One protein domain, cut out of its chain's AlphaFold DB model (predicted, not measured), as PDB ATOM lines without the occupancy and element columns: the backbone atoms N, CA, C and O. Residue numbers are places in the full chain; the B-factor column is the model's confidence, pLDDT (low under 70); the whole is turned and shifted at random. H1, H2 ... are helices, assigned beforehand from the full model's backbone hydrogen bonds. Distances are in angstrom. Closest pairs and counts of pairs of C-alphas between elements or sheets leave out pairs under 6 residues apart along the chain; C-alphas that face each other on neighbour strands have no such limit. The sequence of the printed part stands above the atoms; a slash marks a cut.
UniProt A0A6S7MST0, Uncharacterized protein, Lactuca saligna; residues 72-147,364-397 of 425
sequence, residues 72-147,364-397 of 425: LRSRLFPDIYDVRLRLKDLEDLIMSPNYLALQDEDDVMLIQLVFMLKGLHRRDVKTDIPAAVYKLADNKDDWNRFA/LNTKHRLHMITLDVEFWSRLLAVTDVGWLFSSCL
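What this domain is: This is residues 72 to 147 and 364 to 397 of the 425 residues of an uncharacterized protein of Lactuca saligna (UniProt A0A6S7MST0). Short helices cluster round one longer helix, H4, and an arm of residues 382 to 397, with H9 and part of H8, sticks out from this body. H2, H5 and H7 pack on H4, H1 packs on H5, and H6 meets H5 at a corner. The printed part has 110 residues with nine named helices, H1 to H9 in order, and no named strand: the class is all helix. It is only just compact, close to loose, with a radius of gyration of the C-alphas of 15.3 A, and elongated, spanning 52 by 27 by 27 A.

Where its parts are: H1 is residues 72 to 76, from C-alpha 72 at (-55.502, 16.172, 16.660). H2 is 87 to 95, 12.6 A long, and H3 is 97 to 101. H4 is 104 to 120, 22.8 A long. H5 is 131 to 137, H6 140 to 145 and H7 364 to 370. H8 is 377 to 388, 15.8 A long, and H9 is 390 to 396, ending at C-alpha 396 at (-21.539, 41.395, 29.999).

How they stand to each other: H4 and H5 are the hub, each touching three helices, and the helix packing is mostly crossed, that is, the helices stand at an angle to each other: of the 3 pairs H2 and H4, H4 and H5, and H4 and H7, 0 are at a shallow tilt. H4 touches H2 at a steep tilt of 46 degrees, opposite ways, the closest C-alphas being those of Leu 90 and Val 114, 7.1 A apart. With residues 109 to 113 alone it touches H5 at a steep tilt of 53 degrees, opposite ways; the closest C-alphas, of Met 109 and Ala 137, are 5.8 A apart. With residues 104 to 108 alone it touches H7, about perpendicular at 84 degrees, the closest C-alphas, of Asp 104 and Arg 369, 6.2 A apart. H1 touches H5, the closest C-alphas, of Arg 73 and Tyr 134, being 6.5 A apart. H6 and H5 only just touch, only at the corner, with 3 pairs of C-alphas within 8 A, the closest being Leu 136 and Trp 143, 5.6 A. H3 is close to but not clearly touching H4, the closest C-alphas, of Tyr 99 and Asp 107, being 7.6 A apart. H8 is apart from H4 and H7, and meets H9 only through their link. Every O i to N i+4 pair is within hydrogen-bond range in H1, H2, H4, H5, H6, H7 and H9; H8 has 6 of 8, and H3 has 0 of 1 but 2 of 2 O i to N i+3 pairs.

The domain as a whole: The two C-alphas farthest apart, of Tyr 81 and Leu 397, are 52.3 A apart. Residues 148 to 363 are not printed, and C-alphas 147 and 364 are 29.8 A apart across the cut. Of the links printed whole, none is long. The model's pLDDT is under 70 at residues 82 to 83 and 364 to 397.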
ATOM      1  N   LEU A  72     -56.073  14.876  16.301       87.62
ATOM      2  CA  LEU A  72     -55.502  16.172  16.660       87.62
ATOM      3  C   LEU A  72     -55.924  17.225  15.638       87.62
ATOM      4  O   LEU A  72     -56.467  18.261  16.014       87.62
ATOM      5  N   ARG A  73     -55.769  16.937  14.343       87.88
ATOM      6  CA  ARG A  73     -56.178  17.849  13.275       87.88
ATOM      7  C   ARG A  73     -57.657  18.212  13.368       87.88
ATOM      8  O   ARG A  73     -57.983  19.388  13.243       87.88
ATOM      9  N   SER A  74     -58.545  17.238  13.577       88.25
ATOM     10  CA  SER A  74     -59.991  17.491  13.662       88.25
ATOM     11  C   SER A  74     -60.368  18.365  14.858       88.25
ATOM     12  O   SER A  74     -61.331  19.121  14.770       88.25
ATOM     13  N   ARG A  75     -59.610  18.287  15.958       90.25
ATOM     14  CA  ARG A  75     -59.814  19.131  17.143       90.25
ATOM     15  C   ARG A  75     -59.259  20.541  16.959       90.25
ATOM     16  O   ARG A  75     -59.920  21.496  17.346       90.25
ATOM     17  N   LEU A  76     -58.081  20.673  16.347       89.81
ATOM     18  CA  LEU A  76     -57.438  21.969  16.112       89.81
ATOM     19  C   LEU A  76     -58.095  22.756  14.964       89.81
ATOM     20  O   LEU A  76     -58.198  23.978  15.031       89.81
ATOM     21  N   PHE A  77     -58.540  22.063  13.913       90.44
ATOM     22  CA  PHE A  77     -59.054  22.655  12.675       90.44
ATOM     23  C   PHE A  77     -60.302  21.920  12.171       90.44
ATOM     24  O   PHE A  77     -60.247  21.282  11.112       90.44
ATOM     25  N   PRO A  78     -61.433  22.005  12.894       87.75
ATOM     26  CA  PRO A  78     -62.665  21.310  12.517       87.75
ATOM     27  C   PRO A  78     -63.235  21.785  11.170       87.75
ATOM     28  O   PRO A  78     -63.847  20.999  10.451       87.75
ATOM     29  N   ASP A  79     -62.995  23.047  10.802       86.94
ATOM     30  CA  ASP A  79     -63.589  23.682   9.614       86.94
ATOM     31  C   ASP A  79     -62.715  23.595   8.350       86.94
ATOM     32  O   ASP A  79     -63.117  24.029   7.266       86.94
ATOM     33  N   ILE A  80     -61.499  23.056   8.467       81.75
ATOM     34  CA  ILE A  80     -60.547  22.948   7.356       81.75
ATOM     35  C   ILE A  80     -60.556  21.500   6.846       81.75
ATOM     36  O   ILE A  80     -60.651  20.561   7.626       81.75
ATOM     37  N   TYR A  81     -60.440  21.297   5.529       74.25
ATOM     38  CA  TYR A  81     -60.305  19.966   4.904       74.25
ATOM     39  C   TYR A  81     -58.828  19.555   4.753       74.25
ATOM     40  O   TYR A  81     -57.964  20.424   4.654       74.25
ATOM     41  N   ASP A  82     -58.512  18.249   4.744       65.06
ATOM     42  CA  ASP A  82     -57.126  17.730   4.898       65.06
ATOM     43  C   ASP A  82     -56.173  18.248   3.825       65.06
ATOM     44  O   ASP A  82     -55.042  18.619   4.111       65.06
ATOM     45  N   VAL A  83     -56.663  18.368   2.596       66.38
ATOM     46  CA  VAL A  83     -55.862  18.740   1.419       66.38
ATOM     47  C   VAL A  83     -55.453  20.223   1.417       66.38
ATOM     48  O   VAL A  83     -54.862  20.695   0.458       66.38
ATOM     49  N   ARG A  84     -55.840  21.006   2.431       71.06
ATOM     50  CA  ARG A  84     -55.629  22.465   2.448       71.06
ATOM     51  C   ARG A  84     -54.962  22.986   3.708       71.06
ATOM     52  O   ARG A  84     -54.841  24.202   3.836       71.06
ATOM     53  N   LEU A  85     -54.604  22.103   4.639       84.44
ATOM     54  CA  LEU A  85     -54.037  22.532   5.904       84.44
ATOM     55  C   LEU A  85     -52.559  22.865   5.712       84.44
ATOM     56  O   LEU A  85     -51.752  22.016   5.329       84.44
ATOM     57  N   ARG A  86     -52.228  24.129   5.943       89.88
ATOM     58  CA  ARG A  86     -50.908  24.705   5.703       89.88
ATOM     59  C   ARG A  86     -50.263  25.108   7.013       89.88
ATOM     60  O   ARG A  86     -50.934  25.334   8.017       89.88
ATOM     61  N   LEU A  87     -48.947  25.283   6.977       87.69
ATOM     62  CA  LEU A  87     -48.194  25.796   8.121       87.69
ATOM     63  C   LEU A  87     -48.710  27.161   8.602       87.69
ATOM     64  O   LEU A  87     -48.778  27.390   9.806       87.69
ATOM     65  N   LYS A  88     -49.185  28.013   7.685       89.19
ATOM     66  CA  LYS A  88     -49.859  29.265   8.041       89.19
ATOM     67  C   LYS A  88     -51.049  29.057   8.978       89.19
ATOM     68  O   LYS A  88     -51.233  29.846   9.893       89.19
ATOM     69  N   ASP A  89     -51.847  28.016   8.766       91.06
ATOM     70  CA  ASP A  89     -53.040  27.788   9.582       91.06
ATOM     71  C   ASP A  89     -52.644  27.414  11.028       91.06
ATOM     72  O   ASP A  89     -53.323  27.806  11.975       91.06
ATOM     73  N   LEU A  90     -51.499  26.736  11.216       90.56
ATOM     74  CA  LEU A  90     -50.915  26.491  12.543       90.56
ATOM     75  C   LEU A  90     -50.465  27.788  13.225       90.56
ATOM     76  O   LEU A  90     -50.721  27.985  14.411       90.56
ATOM     77  N   GLU A  91     -49.799  28.672  12.485       88.50
ATOM     78  CA  GLU A  91     -49.343  29.968  13.000       88.50
ATOM     79  C   GLU A  91     -50.514  30.874  13.364       88.50
ATOM     80  O   GLU A  91     -50.544  31.438  14.458       88.50
ATOM     81  N   ASP A  92     -51.501  30.966  12.473       90.56
ATOM     82  CA  ASP A  92     -52.719  31.736  12.688       90.56
ATOM     83  C   ASP A  92     -53.458  31.213  13.933       90.56
ATOM     84  O   ASP A  92     -53.952  32.016  14.726       90.56
ATOM     85  N   LEU A  93     -53.470  29.890  14.172       91.31
ATOM     86  CA  LEU A  93     -54.026  29.309  15.395       91.31
ATOM     87  C   LEU A  93     -53.256  29.758  16.643       91.31
ATOM     88  O   LEU A  93     -53.902  30.242  17.569       91.31
ATOM     89  N   ILE A  94     -51.921  29.651  16.666       89.38
ATOM     90  CA  ILE A  94     -51.078  30.060  17.811       89.38
ATOM     91  C   ILE A  94     -51.247  31.550  18.134       89.38
ATOM     92  O   ILE A  94     -51.267  31.945  19.299       89.38
ATOM     93  N   MET A  95     -51.390  32.382  17.103       86.25
ATOM     94  CA  MET A  95     -51.586  33.824  17.254       86.25
ATOM     95  C   MET A  95     -53.037  34.201  17.588       86.25
ATOM     96  O   MET A  95     -53.313  35.350  17.940       86.25
ATOM     97  N   SER A  96     -53.979  33.262  17.473       89.88
ATOM     98  CA  SER A  96     -55.390  33.516  17.749       89.88
ATOM     99  C   SER A  96     -55.709  33.442  19.249       89.88
ATOM    100  O   SER A  96     -55.086  32.681  19.991       89.88
ATOM    101  N   PRO A  97     -56.767  34.131  19.713       87.44
ATOM    102  CA  PRO A  97     -57.282  33.950  21.071       87.44
ATOM    103  C   PRO A  97     -57.702  32.503  21.384       87.44
ATOM    104  O   PRO A  97     -57.676  32.100  22.545       87.44
ATOM    105  N   ASN A  98     -58.060  31.715  20.361       87.31
ATOM    106  CA  ASN A  98     -58.485  30.321  20.520       87.31
ATOM    107  C   ASN A  98     -57.350  29.419  21.018       87.31
ATOM    108  O   ASN A  98     -57.627  28.395  21.638       87.31
ATOM    109  N   TYR A  99     -56.090  29.816  20.818       86.88
ATOM    110  CA  TYR A  99     -54.927  29.114  21.358       86.88
ATOM    111  C   TYR A  99     -55.013  28.927  22.880       86.88
ATOM    112  O   TYR A  99     -54.692  27.862  23.403       86.88
ATOM    113  N   LEU A 100     -55.531  29.929  23.600       85.31
ATOM    114  CA  LEU A 100     -55.678  29.874  25.058       85.31
ATOM    115  C   LEU A 100     -56.711  28.840  25.523       85.31
ATOM    116  O   LEU A 100     -56.679  28.431  26.680       85.31
ATOM    117  N   ALA A 101     -57.622  28.430  24.638       88.44
ATOM    118  CA  ALA A 101     -58.636  27.421  24.919       88.44
ATOM    119  C   ALA A 101     -58.165  25.991  24.599       88.44
ATOM    120  O   ALA A 101     -58.906  25.042  24.861       88.44
ATOM    121  N   LEU A 102     -56.959  25.820  24.040       88.12
ATOM    122  CA  LEU A 102     -56.406  24.497  23.766       88.12
ATOM    123  C   LEU A 102     -56.072  23.758  25.065       88.12
ATOM    124  O   LEU A 102     -55.543  24.343  26.019       88.12
ATOM    125  N   GLN A 103     -56.352  22.454  25.050       89.06
ATOM    126  CA  GLN A 103     -55.875  21.520  26.067       89.06
ATOM    127  C   GLN A 103     -54.345  21.479  26.057       89.06
ATOM    128  O   GLN A 103     -53.725  21.666  25.007       89.06
ATOM    129  N   ASP A 104     -53.745  21.221  27.216       85.75
ATOM    130  CA  ASP A 104     -52.289  21.228  27.381       85.75
ATOM    131  C   ASP A 104     -51.609  20.222  26.436       85.75
ATOM    132  O   ASP A 104     -50.583  20.538  25.835       85.75
ATOM    133  N   GLU A 105     -52.196  19.036  26.241       85.56
ATOM    134  CA  GLU A 105     -51.677  18.035  25.306       85.56
ATOM    135  C   GLU A 105     -51.702  18.522  23.855       85.56
ATOM    136  O   GLU A 105     -50.733  18.333  23.120       85.56
ATOM    137  N   ASP A 106     -52.789  19.169  23.437       89.25
ATOM    138  CA  ASP A 106     -52.960  19.633  22.057       89.25
ATOM    139  C   ASP A 106     -52.033  20.796  21.735       89.25
ATOM    140  O   ASP A 106     -51.486  20.866  20.636       89.25
ATOM    141  N   ASP A 107     -51.830  21.680  22.708       87.12
ATOM    142  CA  ASP A 107     -50.860  22.764  22.638       87.12
ATOM    143  C   ASP A 107     -49.437  22.209  22.468       87.12
ATOM    144  O   ASP A 107     -48.728  22.556  21.524       87.12
ATOM    145  N   VAL A 108     -49.049  21.246  23.310       84.94
ATOM    146  CA  VAL A 108     -47.758  20.555  23.204       84.94
ATOM    147  C   VAL A 108     -47.549  19.963  21.809       84.94
ATOM    148  O   VAL A 108     -46.511  20.213  21.188       84.94
ATOM    149  N   MET A 109     -48.528  19.214  21.296       88.44
ATOM    150  CA  MET A 109     -48.414  18.586  19.979       88.44
ATOM    151  C   MET A 109     -48.399  19.625  18.848       88.44
ATOM    152  O   MET A 109     -47.636  19.479  17.893       88.44
ATOM    153  N   LEU A 110     -49.179  20.704  18.960       89.69
ATOM    154  CA  LEU A 110     -49.177  21.821  18.012       89.69
ATOM    155  C   LEU A 110     -47.803  22.499  17.941       89.69
ATOM    156  O   LEU A 110     -47.279  22.730  16.850       89.69
ATOM    157  N   ILE A 111     -47.189  22.783  19.087       86.31
ATOM    158  CA  ILE A 111     -45.876  23.429  19.141       86.31
ATOM    159  C   ILE A 111     -44.782  22.501  18.595       86.31
ATOM    160  O   ILE A 111     -43.913  22.946  17.843       86.31
ATOM    161  N   GLN A 112     -44.850  21.203  18.893       83.88
ATOM    162  CA  GLN A 112     -43.952  20.197  18.318       83.88
ATOM    163  C   GLN A 112     -44.090  20.079  16.792       83.88
ATOM    164  O   GLN A 112     -43.079  20.001  16.087       83.88
ATOM    165  N   LEU A 113     -45.319  20.126  16.273       87.75
ATOM    166  CA  LEU A 113     -45.598  20.154  14.837       87.75
ATOM    167  C   LEU A 113     -44.975  21.380  14.168       87.75
ATOM    168  O   LEU A 113     -44.273  21.239  13.168       87.75
ATOM    169  N   VAL A 114     -45.186  22.574  14.727       86.44
ATOM    170  CA  VAL A 114     -44.603  23.813  14.190       86.44
ATOM    171  C   VAL A 114     -43.078  23.763  14.240       86.44
ATOM    172  O   VAL A 114     -42.426  24.127  13.261       86.44
ATOM    173  N   PHE A 115     -42.495  23.251  15.326       81.88
ATOM    174  CA  PHE A 115     -41.049  23.060  15.435       81.88
ATOM    175  C   PHE A 115     -40.503  22.139  14.337       81.88
ATOM    176  O   PHE A 115     -39.537  22.487  13.661       81.88
ATOM    177  N   MET A 116     -41.135  20.985  14.119       83.00
ATOM    178  CA  MET A 116     -40.726  20.047  13.073       83.00
ATOM    179  C   MET A 116     -40.891  20.661  11.677       83.00
ATOM    180  O   MET A 116     -39.963  20.650  10.873       83.00
ATOM    181  N   LEU A 117     -42.051  21.237  11.372       82.94
ATOM    182  CA  LEU A 117     -42.367  21.723  10.028       82.94
ATOM    183  C   LEU A 117     -41.578  22.979   9.654       82.94
ATOM    184  O   LEU A 117     -41.069  23.078   8.538       82.94
ATOM    185  N   LYS A 118     -41.463  23.929  10.578       78.94
ATOM    186  CA  LYS A 118     -40.825  25.219  10.314       78.94
ATOM    187  C   LYS A 118     -39.351  25.223  10.699       78.94
ATOM    188  O   LYS A 118     -38.524  25.718   9.939       78.94
ATOM    189  N   GLY A 119     -39.010  24.614  11.833       72.62
ATOM    190  CA  GLY A 119     -37.633  24.541  12.316       72.62
ATOM    191  C   GLY A 119     -36.789  23.492  11.601       72.62
ATOM    192  O   GLY A 119     -35.649  23.782  11.243       72.62
ATOM    193  N   LEU A 120     -37.337  22.293  11.369       71.31
ATOM    194  CA  LEU A 120     -36.571  21.176  10.800       71.31
ATOM    195  C   LEU A 120     -36.761  21.044   9.284       71.31
ATOM    196  O   LEU A 120     -35.774  20.903   8.569       71.31
ATOM    197  N   HIS A 121     -37.996  21.140   8.777       71.88
ATOM    198  CA  HIS A 121     -38.266  21.029   7.334       71.88
ATOM    199  C   HIS A 121     -38.168  22.321   6.549       71.88
ATOM    200  O   HIS A 121     -38.229  22.262   5.321       71.88
ATOM    201  N   ARG A 122     -38.090  23.469   7.231       71.50
ATOM    202  CA  ARG A 122     -38.156  24.793   6.596       71.50
ATOM    203  C   ARG A 122     -39.311  24.921   5.609       71.50
ATOM    204  O   ARG A 122     -39.170  25.521   4.546       71.50
ATOM    205  N   ARG A 123     -40.461  24.325   5.930       74.69
ATOM    206  CA  ARG A 123     -41.636  24.488   5.079       74.69
ATOM    207  C   ARG A 123     -42.038  25.957   5.066       74.69
ATOM    208  O   ARG A 123     -42.031  26.616   6.103       74.69
ATOM    209  N   ASP A 124     -42.393  26.449   3.884       74.88
ATOM    210  CA  ASP A 124     -43.008  27.764   3.750       74.88
ATOM    211  C   ASP A 124     -44.389  27.725   4.419       74.88
ATOM    212  O   ASP A 124     -45.058  26.688   4.472       74.88
ATOM    213  N   VAL A 125     -44.865  28.879   4.879       77.19
ATOM    214  CA  VAL A 125     -46.204  29.047   5.452       77.19
ATOM    215  C   VAL A 125     -47.298  28.599   4.475       77.19
ATOM    216  O   VAL A 125     -48.401  28.237   4.882       77.19
ATOM    217  N   LYS A 126     -46.999  28.598   3.170       82.06
ATOM    218  CA  LYS A 126     -47.900  28.142   2.105       82.06
ATOM    219  C   LYS A 126     -47.841  26.640   1.841       82.06
ATOM    220  O   LYS A 126     -48.701  26.154   1.112       82.06
ATOM    221  N   THR A 127     -46.841  25.932   2.359       80.75
ATOM    222  CA  THR A 127     -46.668  24.507   2.092       80.75
ATOM    223  C   THR A 127     -47.732  23.709   2.834       80.75
ATOM    224  O   THR A 127     -47.934  23.884   4.039       80.75
ATOM    225  N   ASP A 128     -48.386  22.807   2.106       84.25
ATOM    226  CA  ASP A 128     -49.329  21.862   2.691       84.25
ATOM    227  C   ASP A 128     -48.594  20.926   3.652       84.25
ATOM    228  O   ASP A 128     -47.456  20.499   3.408       84.25
ATOM    229  N   ILE A 129     -49.238  20.613   4.767       83.75
ATOM    230  CA  ILE A 129     -48.672  19.719   5.769       83.75
ATOM    231  C   ILE A 129     -49.073  18.284   5.408       83.75
ATOM    232  O   ILE A 129     -50.262  18.013   5.231       83.75
ATOM    233  N   PRO A 130     -48.119  17.341   5.289       79.94
ATOM    234  CA  PRO A 130     -48.446  15.965   4.952       79.94
ATOM    235  C   PRO A 130     -49.307  15.348   6.048       79.94
ATOM    236  O   PRO A 130     -49.008  15.482   7.234       79.94
ATOM    237  N   ALA A 131     -50.342  14.616   5.645       80.06
ATOM    238  CA  ALA A 131     -51.295  13.995   6.561       80.06
ATOM    239  C   ALA A 131     -50.588  13.088   7.597       80.06
ATOM    240  O   ALA A 131     -50.870  13.138   8.794       80.06
ATOM    241  N   ALA A 132     -49.554  12.363   7.160       79.94
ATOM    242  CA  ALA A 132     -48.714  11.541   8.020       79.94
ATOM    243  C   ALA A 132     -48.050  12.296   9.189       79.94
ATOM    244  O   ALA A 132     -47.892  11.724  10.266       79.94
ATOM    245  N   VAL A 133     -47.706  13.578   9.013       83.00
ATOM    246  CA  VAL A 133     -47.120  14.402  10.084       83.00
ATOM    247  C   VAL A 133     -48.156  14.668  11.181       83.00
ATOM    248  O   VAL A 133     -47.838  14.586  12.365       83.00
ATOM    249  N   TYR A 134     -49.415  14.909  10.811       84.19
ATOM    250  CA  TYR A 134     -50.498  15.042  11.789       84.19
ATOM    251  C   TYR A 134     -50.824  13.732  12.483       84.19
ATOM    252  O   TYR A 134     -51.020  13.716  13.693       84.19
ATOM    253  N   LYS A 135     -50.827  12.626  11.737       84.25
ATOM    254  CA  LYS A 135     -51.026  11.297  12.313       84.25
ATOM    255  C   LYS A 135     -49.949  10.961  13.344       84.25
ATOM    256  O   LYS A 135     -50.251  10.381  14.379       84.25
ATOM    257  N   LEU A 136     -48.705  11.362  13.086       85.00
ATOM    258  CA  LEU A 136     -47.622  11.231  14.056       85.00
ATOM    259  C   LEU A 136     -47.891  12.046  15.328       85.00
ATOM    260  O   LEU A 136     -47.557  11.611  16.427       85.00
ATOM    261  N   ALA A 137     -48.504  13.219  15.180       86.88
ATOM    262  CA  ALA A 137     -48.831  14.101  16.289       86.88
ATOM    263  C   ALA A 137     -50.146  13.753  17.017       86.88
ATOM    264  O   ALA A 137     -50.412  14.314  18.075       86.88
ATOM    265  N   ASP A 138     -50.954  12.820  16.508       87.38
ATOM    266  CA  ASP A 138     -52.190  12.386  17.179       87.38
ATOM    267  C   ASP A 138     -51.939  11.734  18.534       87.38
ATOM    268  O   ASP A 138     -52.802  11.767  19.413       87.38
ATOM    269  N   ASN A 139     -50.773  11.111  18.684       82.19
ATOM    270  CA  ASN A 139     -50.413  10.349  19.858       82.19
ATOM    271  C   ASN A 139     -49.006  10.735  20.317       82.19
ATOM    272  O   ASN A 139     -48.014  10.508  19.623       82.19
ATOM    273  N   LYS A 140     -48.922  11.259  21.542       82.88
ATOM    274  CA  LYS A 140     -47.662  11.609  22.205       82.88
ATOM    275  C   LYS A 140     -46.691  10.426  22.268       82.88
ATOM    276  O   LYS A 140     -45.484  10.620  22.129       82.88
ATOM    277  N   ASP A 141     -47.190   9.205  22.455       82.81
ATOM    278  CA  ASP A 141     -46.338   8.015  22.496       82.81
ATOM    279  C   ASP A 141     -45.752   7.687  21.125       82.81
ATOM    280  O   ASP A 141     -44.582   7.314  21.045       82.81
ATOM    281  N   ASP A 142     -46.520   7.866  20.052       83.56
ATOM    282  CA  ASP A 142     -46.031   7.644  18.691       83.56
ATOM    283  C   ASP A 142     -44.992   8.703  18.315       83.56
ATOM    284  O   ASP A 142     -43.922   8.352  17.812       83.56
ATOM    285  N   TRP A 143     -45.231   9.966  18.682       84.94
ATOM    286  CA  TRP A 143     -44.244  11.038  18.553       84.94
ATOM    287  C   TRP A 143     -42.936  10.721  19.292       84.94
ATOM    288  O   TRP A 143     -41.855  10.812  18.713       84.94
ATOM    289  N   ASN A 144     -43.007  10.293  20.556       81.81
ATOM    290  CA  ASN A 144     -41.814   9.966  21.351       81.81
ATOM    291  C   ASN A 144     -41.124   8.675  20.882       81.81
ATOM    292  O   ASN A 144     -39.920   8.487  21.082       81.81
ATOM    293  N   ARG A 145     -41.870   7.745  20.276       83.31
ATOM    294  CA  ARG A 145     -41.312   6.512  19.706       83.31
ATOM    295  C   ARG A 145     -40.662   6.738  18.352       83.31
ATOM    296  O   ARG A 145     -39.801   5.920  18.002       83.31
ATOM    297  N   PHE A 146     -41.044   7.797  17.643       83.12
ATOM    298  CA  PHE A 146     -40.515   8.160  16.340       83.12
ATOM    299  C   PHE A 146     -38.995   8.297  16.369       83.12
ATOM    300  O   PHE A 146     -38.407   8.849  17.301       83.12
ATOM    301  N   ALA A 147     -38.346   7.785  15.328       85.19
ATOM    302  CA  ALA A 147     -36.898   7.823  15.183       85.19
ATOM    303  C   ALA A 147     -36.436   9.213  14.709       85.19
ATOM    304  O   ALA A 147     -35.879   9.348  13.622       85.19
ATOM    305  N   LEU A 364     -45.944  33.044  28.222       50.97
ATOM    306  CA  LEU A 364     -45.856  32.397  29.539       50.97
ATOM    307  C   LEU A 364     -46.669  31.099  29.634       50.97
ATOM    308  O   LEU A 364     -46.241  30.168  30.315       50.97
ATOM    309  N   ASN A 365     -47.807  31.026  28.937       58.69
ATOM    310  CA  ASN A 365     -48.642  29.827  28.908       58.69
ATOM    311  C   ASN A 365     -47.930  28.688  28.160       58.69
ATOM    312  O   ASN A 365     -47.813  27.571  28.659       58.69
ATOM    313  N   THR A 366     -47.332  29.019  27.016       56.34
ATOM    314  CA  THR A 366     -46.533  28.105  26.202       56.34
ATOM    315  C   THR A 366     -45.285  27.635  26.954       56.34
ATOM    316  O   THR A 366     -45.010  26.440  26.952       56.34
ATOM    317  N   LYS A 367     -44.567  28.508  27.687       56.84
ATOM    318  CA  LYS A 367     -43.424  28.086  28.532       56.84
ATOM    319  C   LYS A 367     -43.834  27.053  29.583       56.84
ATOM    320  O   LYS A 367     -43.196  26.009  29.695       56.84
ATOM    321  N   HIS A 368     -44.891  27.334  30.348       57.25
ATOM    322  CA  HIS A 368     -45.351  26.445  31.419       57.25
ATOM    323  C   HIS A 368     -45.766  25.069  30.877       57.25
ATOM    324  O   HIS A 368     -45.453  24.042  31.475       57.25
ATOM    325  N   ARG A 369     -46.414  25.042  29.708       59.78
ATOM    326  CA  ARG A 369     -46.882  23.812  29.054       59.78
ATOM    327  C   ARG A 369     -45.764  23.040  28.347       59.78
ATOM    328  O   ARG A 369     -45.721  21.816  28.432       59.78
ATOM    329  N   LEU A 370     -44.798  23.729  27.737       55.53
ATOM    330  CA  LEU A 370     -43.615  23.120  27.111       55.53
ATOM    331  C   LEU A 370     -42.709  22.402  28.125       55.53
ATOM    332  O   LEU A 370     -42.109  21.381  27.793       55.53
ATOM    333  N   HIS A 371     -42.643  22.878  29.373       51.72
ATOM    334  CA  HIS A 371     -41.912  22.191  30.445       51.72
ATOM    335  C   HIS A 371     -42.470  20.790  30.776       51.72
ATOM    336  O   HIS A 371     -41.773  20.000  31.410       51.72
ATOM    337  N   MET A 372     -43.684  20.451  30.321       43.56
ATOM    338  CA  MET A 372     -44.295  19.122  30.475       43.56
ATOM    339  C   MET A 372     -43.997  18.153  29.311       43.56
ATOM    340  O   MET A 372     -44.512  17.025  29.272       43.56
ATOM    341  N   ILE A 373     -43.188  18.566  28.331       45.25
ATOM    342  CA  ILE A 373     -42.881  17.761  27.146       45.25
ATOM    343  C   ILE A 373     -41.780  16.739  27.437       45.25
ATOM    344  O   ILE A 373     -40.711  17.080  27.921       45.25
ATOM    345  N   THR A 374     -42.027  15.484  27.051       40.75
ATOM    346  CA  THR A 374     -41.103  14.331  27.117       40.75
ATOM    347  C   THR A 374     -40.211  14.173  25.879       40.75
ATOM    348  O   THR A 374     -39.835  13.064  25.515       40.75
ATOM    349  N   LEU A 375     -39.823  15.259  25.215       45.75
ATOM    350  CA  LEU A 375     -38.464  15.240  24.676       45.75
ATOM    351  C   LEU A 375     -37.605  15.447  25.909       45.75
ATOM    352  O   LEU A 375     -37.988  16.261  26.748       45.75
ATOM    353  N   ASP A 376     -36.559  14.637  26.054       46.81
ATOM    354  CA  ASP A 376     -35.717  14.575  27.247       46.81
ATOM    355  C   ASP A 376     -35.637  15.950  27.924       46.81
ATOM    356  O   ASP A 376     -35.351  16.952  27.264       46.81
ATOM    357  N   VAL A 377     -35.949  16.029  29.221       42.84
ATOM    358  CA  VAL A 377     -35.825  17.285  29.970       42.84
ATOM    359  C   VAL A 377     -34.435  17.871  29.738       42.84
ATOM    360  O   VAL A 377     -34.307  19.089  29.674       42.84
ATOM    361  N   GLU A 378     -33.414  17.041  29.495       47.34
ATOM    362  CA  GLU A 378     -32.110  17.500  29.035       47.34
ATOM    363  C   GLU A 378     -32.099  18.073  27.612       47.34
ATOM    364  O   GLU A 378     -31.433  19.077  27.396       47.34
ATOM    365  N   PHE A 379     -32.814  17.509  26.635       50.53
ATOM    366  CA  PHE A 379     -32.945  18.083  25.290       50.53
ATOM    367  C   PHE A 379     -33.519  19.501  25.350       50.53
ATOM    368  O   PHE A 379     -32.899  20.433  24.833       50.53
ATOM    369  N   TRP A 380     -34.658  19.683  26.026       51.53
ATOM    370  CA  TRP A 380     -35.256  21.007  26.173       51.53
ATOM    371  C   TRP A 380     -34.408  21.903  27.066       51.53
ATOM    372  O   TRP A 380     -34.132  23.024  26.677       51.53
ATOM    373  N   SER A 381     -33.894  21.430  28.200       45.31
ATOM    374  CA  SER A 381     -33.034  22.255  29.061       45.31
ATOM    375  C   SER A 381     -31.751  22.689  28.351       45.31
ATOM    376  O   SER A 381     -31.322  23.821  28.531       45.31
ATOM    377  N   ARG A 382     -31.154  21.850  27.493       47.47
ATOM    378  CA  ARG A 382     -29.976  22.210  26.684       47.47
ATOM    379  C   ARG A 382     -30.333  23.183  25.561       47.47
ATOM    380  O   ARG A 382     -29.559  24.093  25.295       47.47
ATOM    381  N   LEU A 383     -31.497  23.026  24.931       43.62
ATOM    382  CA  LEU A 383     -31.996  23.960  23.919       43.62
ATOM    383  C   LEU A 383     -32.394  25.319  24.534       43.62
ATOM    384  O   LEU A 383     -32.174  26.358  23.919       43.62
ATOM    385  N   LEU A 384     -32.933  25.318  25.756       43.28
ATOM    386  CA  LEU A 384     -33.504  26.479  26.449       43.28
ATOM    387  C   LEU A 384     -32.499  27.227  27.347       43.28
ATOM    388  O   LEU A 384     -32.597  28.443  27.494       43.28
ATOM    389  N   ALA A 385     -31.476  26.560  27.896       43.47
ATOM    390  CA  ALA A 385     -30.379  27.235  28.606       43.47
ATOM    391  C   ALA A 385     -29.623  28.218  27.690       43.47
ATOM    392  O   ALA A 385     -29.102  29.240  28.142       43.47
ATOM    393  N   VAL A 386     -29.616  27.946  26.384       41.06
ATOM    394  CA  VAL A 386     -29.019  28.809  25.359       41.06
ATOM    395  C   VAL A 386     -29.868  30.062  25.101       41.06
ATOM    396  O   VAL A 386     -29.306  31.121  24.820       41.06
ATOM    397  N   THR A 387     -31.197  29.985  25.230       41.97
ATOM    398  CA  THR A 387     -32.099  31.099  24.891       41.97
ATOM    399  C   THR A 387     -32.247  32.121  26.018       41.97
ATOM    400  O   THR A 387     -32.225  33.316  25.730       41.97
ATOM    401  N   ASP A 388     -32.312  31.691  27.285       38.62
ATOM    402  CA  ASP A 388     -32.511  32.606  28.423       38.62
ATOM    403  C   ASP A 388     -31.179  33.111  29.053       38.62
ATOM    404  O   ASP A 388     -31.148  34.210  29.608       38.62
ATOM    405  N   VAL A 389     -30.053  32.379  28.937       36.41
ATOM    406  CA  VAL A 389     -28.768  32.733  29.604       36.41
ATOM    407  C   VAL A 389     -27.650  33.131  28.623       36.41
ATOM    408  O   VAL A 389     -26.821  33.989  28.944       36.41
ATOM    409  N   GLY A 390     -27.655  32.601  27.393       35.19
ATOM    410  CA  GLY A 390     -26.645  32.913  26.367       35.19
ATOM    411  C   GLY A 390     -26.618  34.388  25.939       35.19
ATOM    412  O   GLY A 390     -25.566  34.928  25.599       35.19
ATOM    413  N   TRP A 391     -27.755  35.079  26.040       31.56
ATOM    414  CA  TRP A 391     -27.860  36.513  25.743       31.56
ATOM    415  C   TRP A 391     -27.297  37.410  26.856       31.56
ATOM    416  O   TRP A 391     -26.681  38.445  26.575       31.56
ATOM    417  N   LEU A 392     -27.464  37.012  28.121       27.77
ATOM    418  CA  LEU A 392     -26.998  37.783  29.281       27.77
ATOM    419  C   LEU A 392     -25.476  37.696  29.456       27.77
ATOM    420  O   LEU A 392     -24.843  38.696  29.782       27.77
ATOM    421  N   PHE A 393     -24.855  36.554  29.152       28.72
ATOM    422  CA  PHE A 393     -23.392  36.435  29.223       28.72
ATOM    423  C   PHE A 393     -22.663  37.090  28.039       28.72
ATOM    424  O   PHE A 393     -21.575  37.633  28.222       28.72
ATOM    425  N   SER A 394     -23.278  37.128  26.852       30.55
ATOM    426  CA  SER A 394     -22.712  37.811  25.678       30.55
ATOM    427  C   SER A 394     -22.706  39.345  25.823       30.55
ATOM    428  O   SER A 394     -21.806  40.027  25.333       30.55
ATOM    429  N   SER A 395     -23.656  39.911  26.576       27.23
ATOM    430  CA  SER A 395     -23.743  41.361  26.815       27.23
ATOM    431  C   SER A 395     -22.848  41.868  27.959       27.23
ATOM    432  O   SER A 395     -22.455  43.035  27.944       27.23
ATOM    433  N   CYS A 396     -22.440  41.011  28.902       26.12
ATOM    434  CA  CYS A 396     -21.539  41.395  29.999       26.12
ATOM    435  C   CYS A 396     -20.040  41.369  29.647       26.12
ATOM    436  O   CYS A 396     -19.239  41.918  30.400       26.12
ATOM    437  N   LEU A 397     -19.639  40.804  28.503       29.81
ATOM    438  CA  LEU A 397     -18.229  40.755  28.083       29.81
ATOM    439  C   LEU A 397     -17.761  41.970  27.258       29.81
ATOM    440  O   LEU A 397     -16.582  42.055  26.923       29.81
TER     441      LEU A 397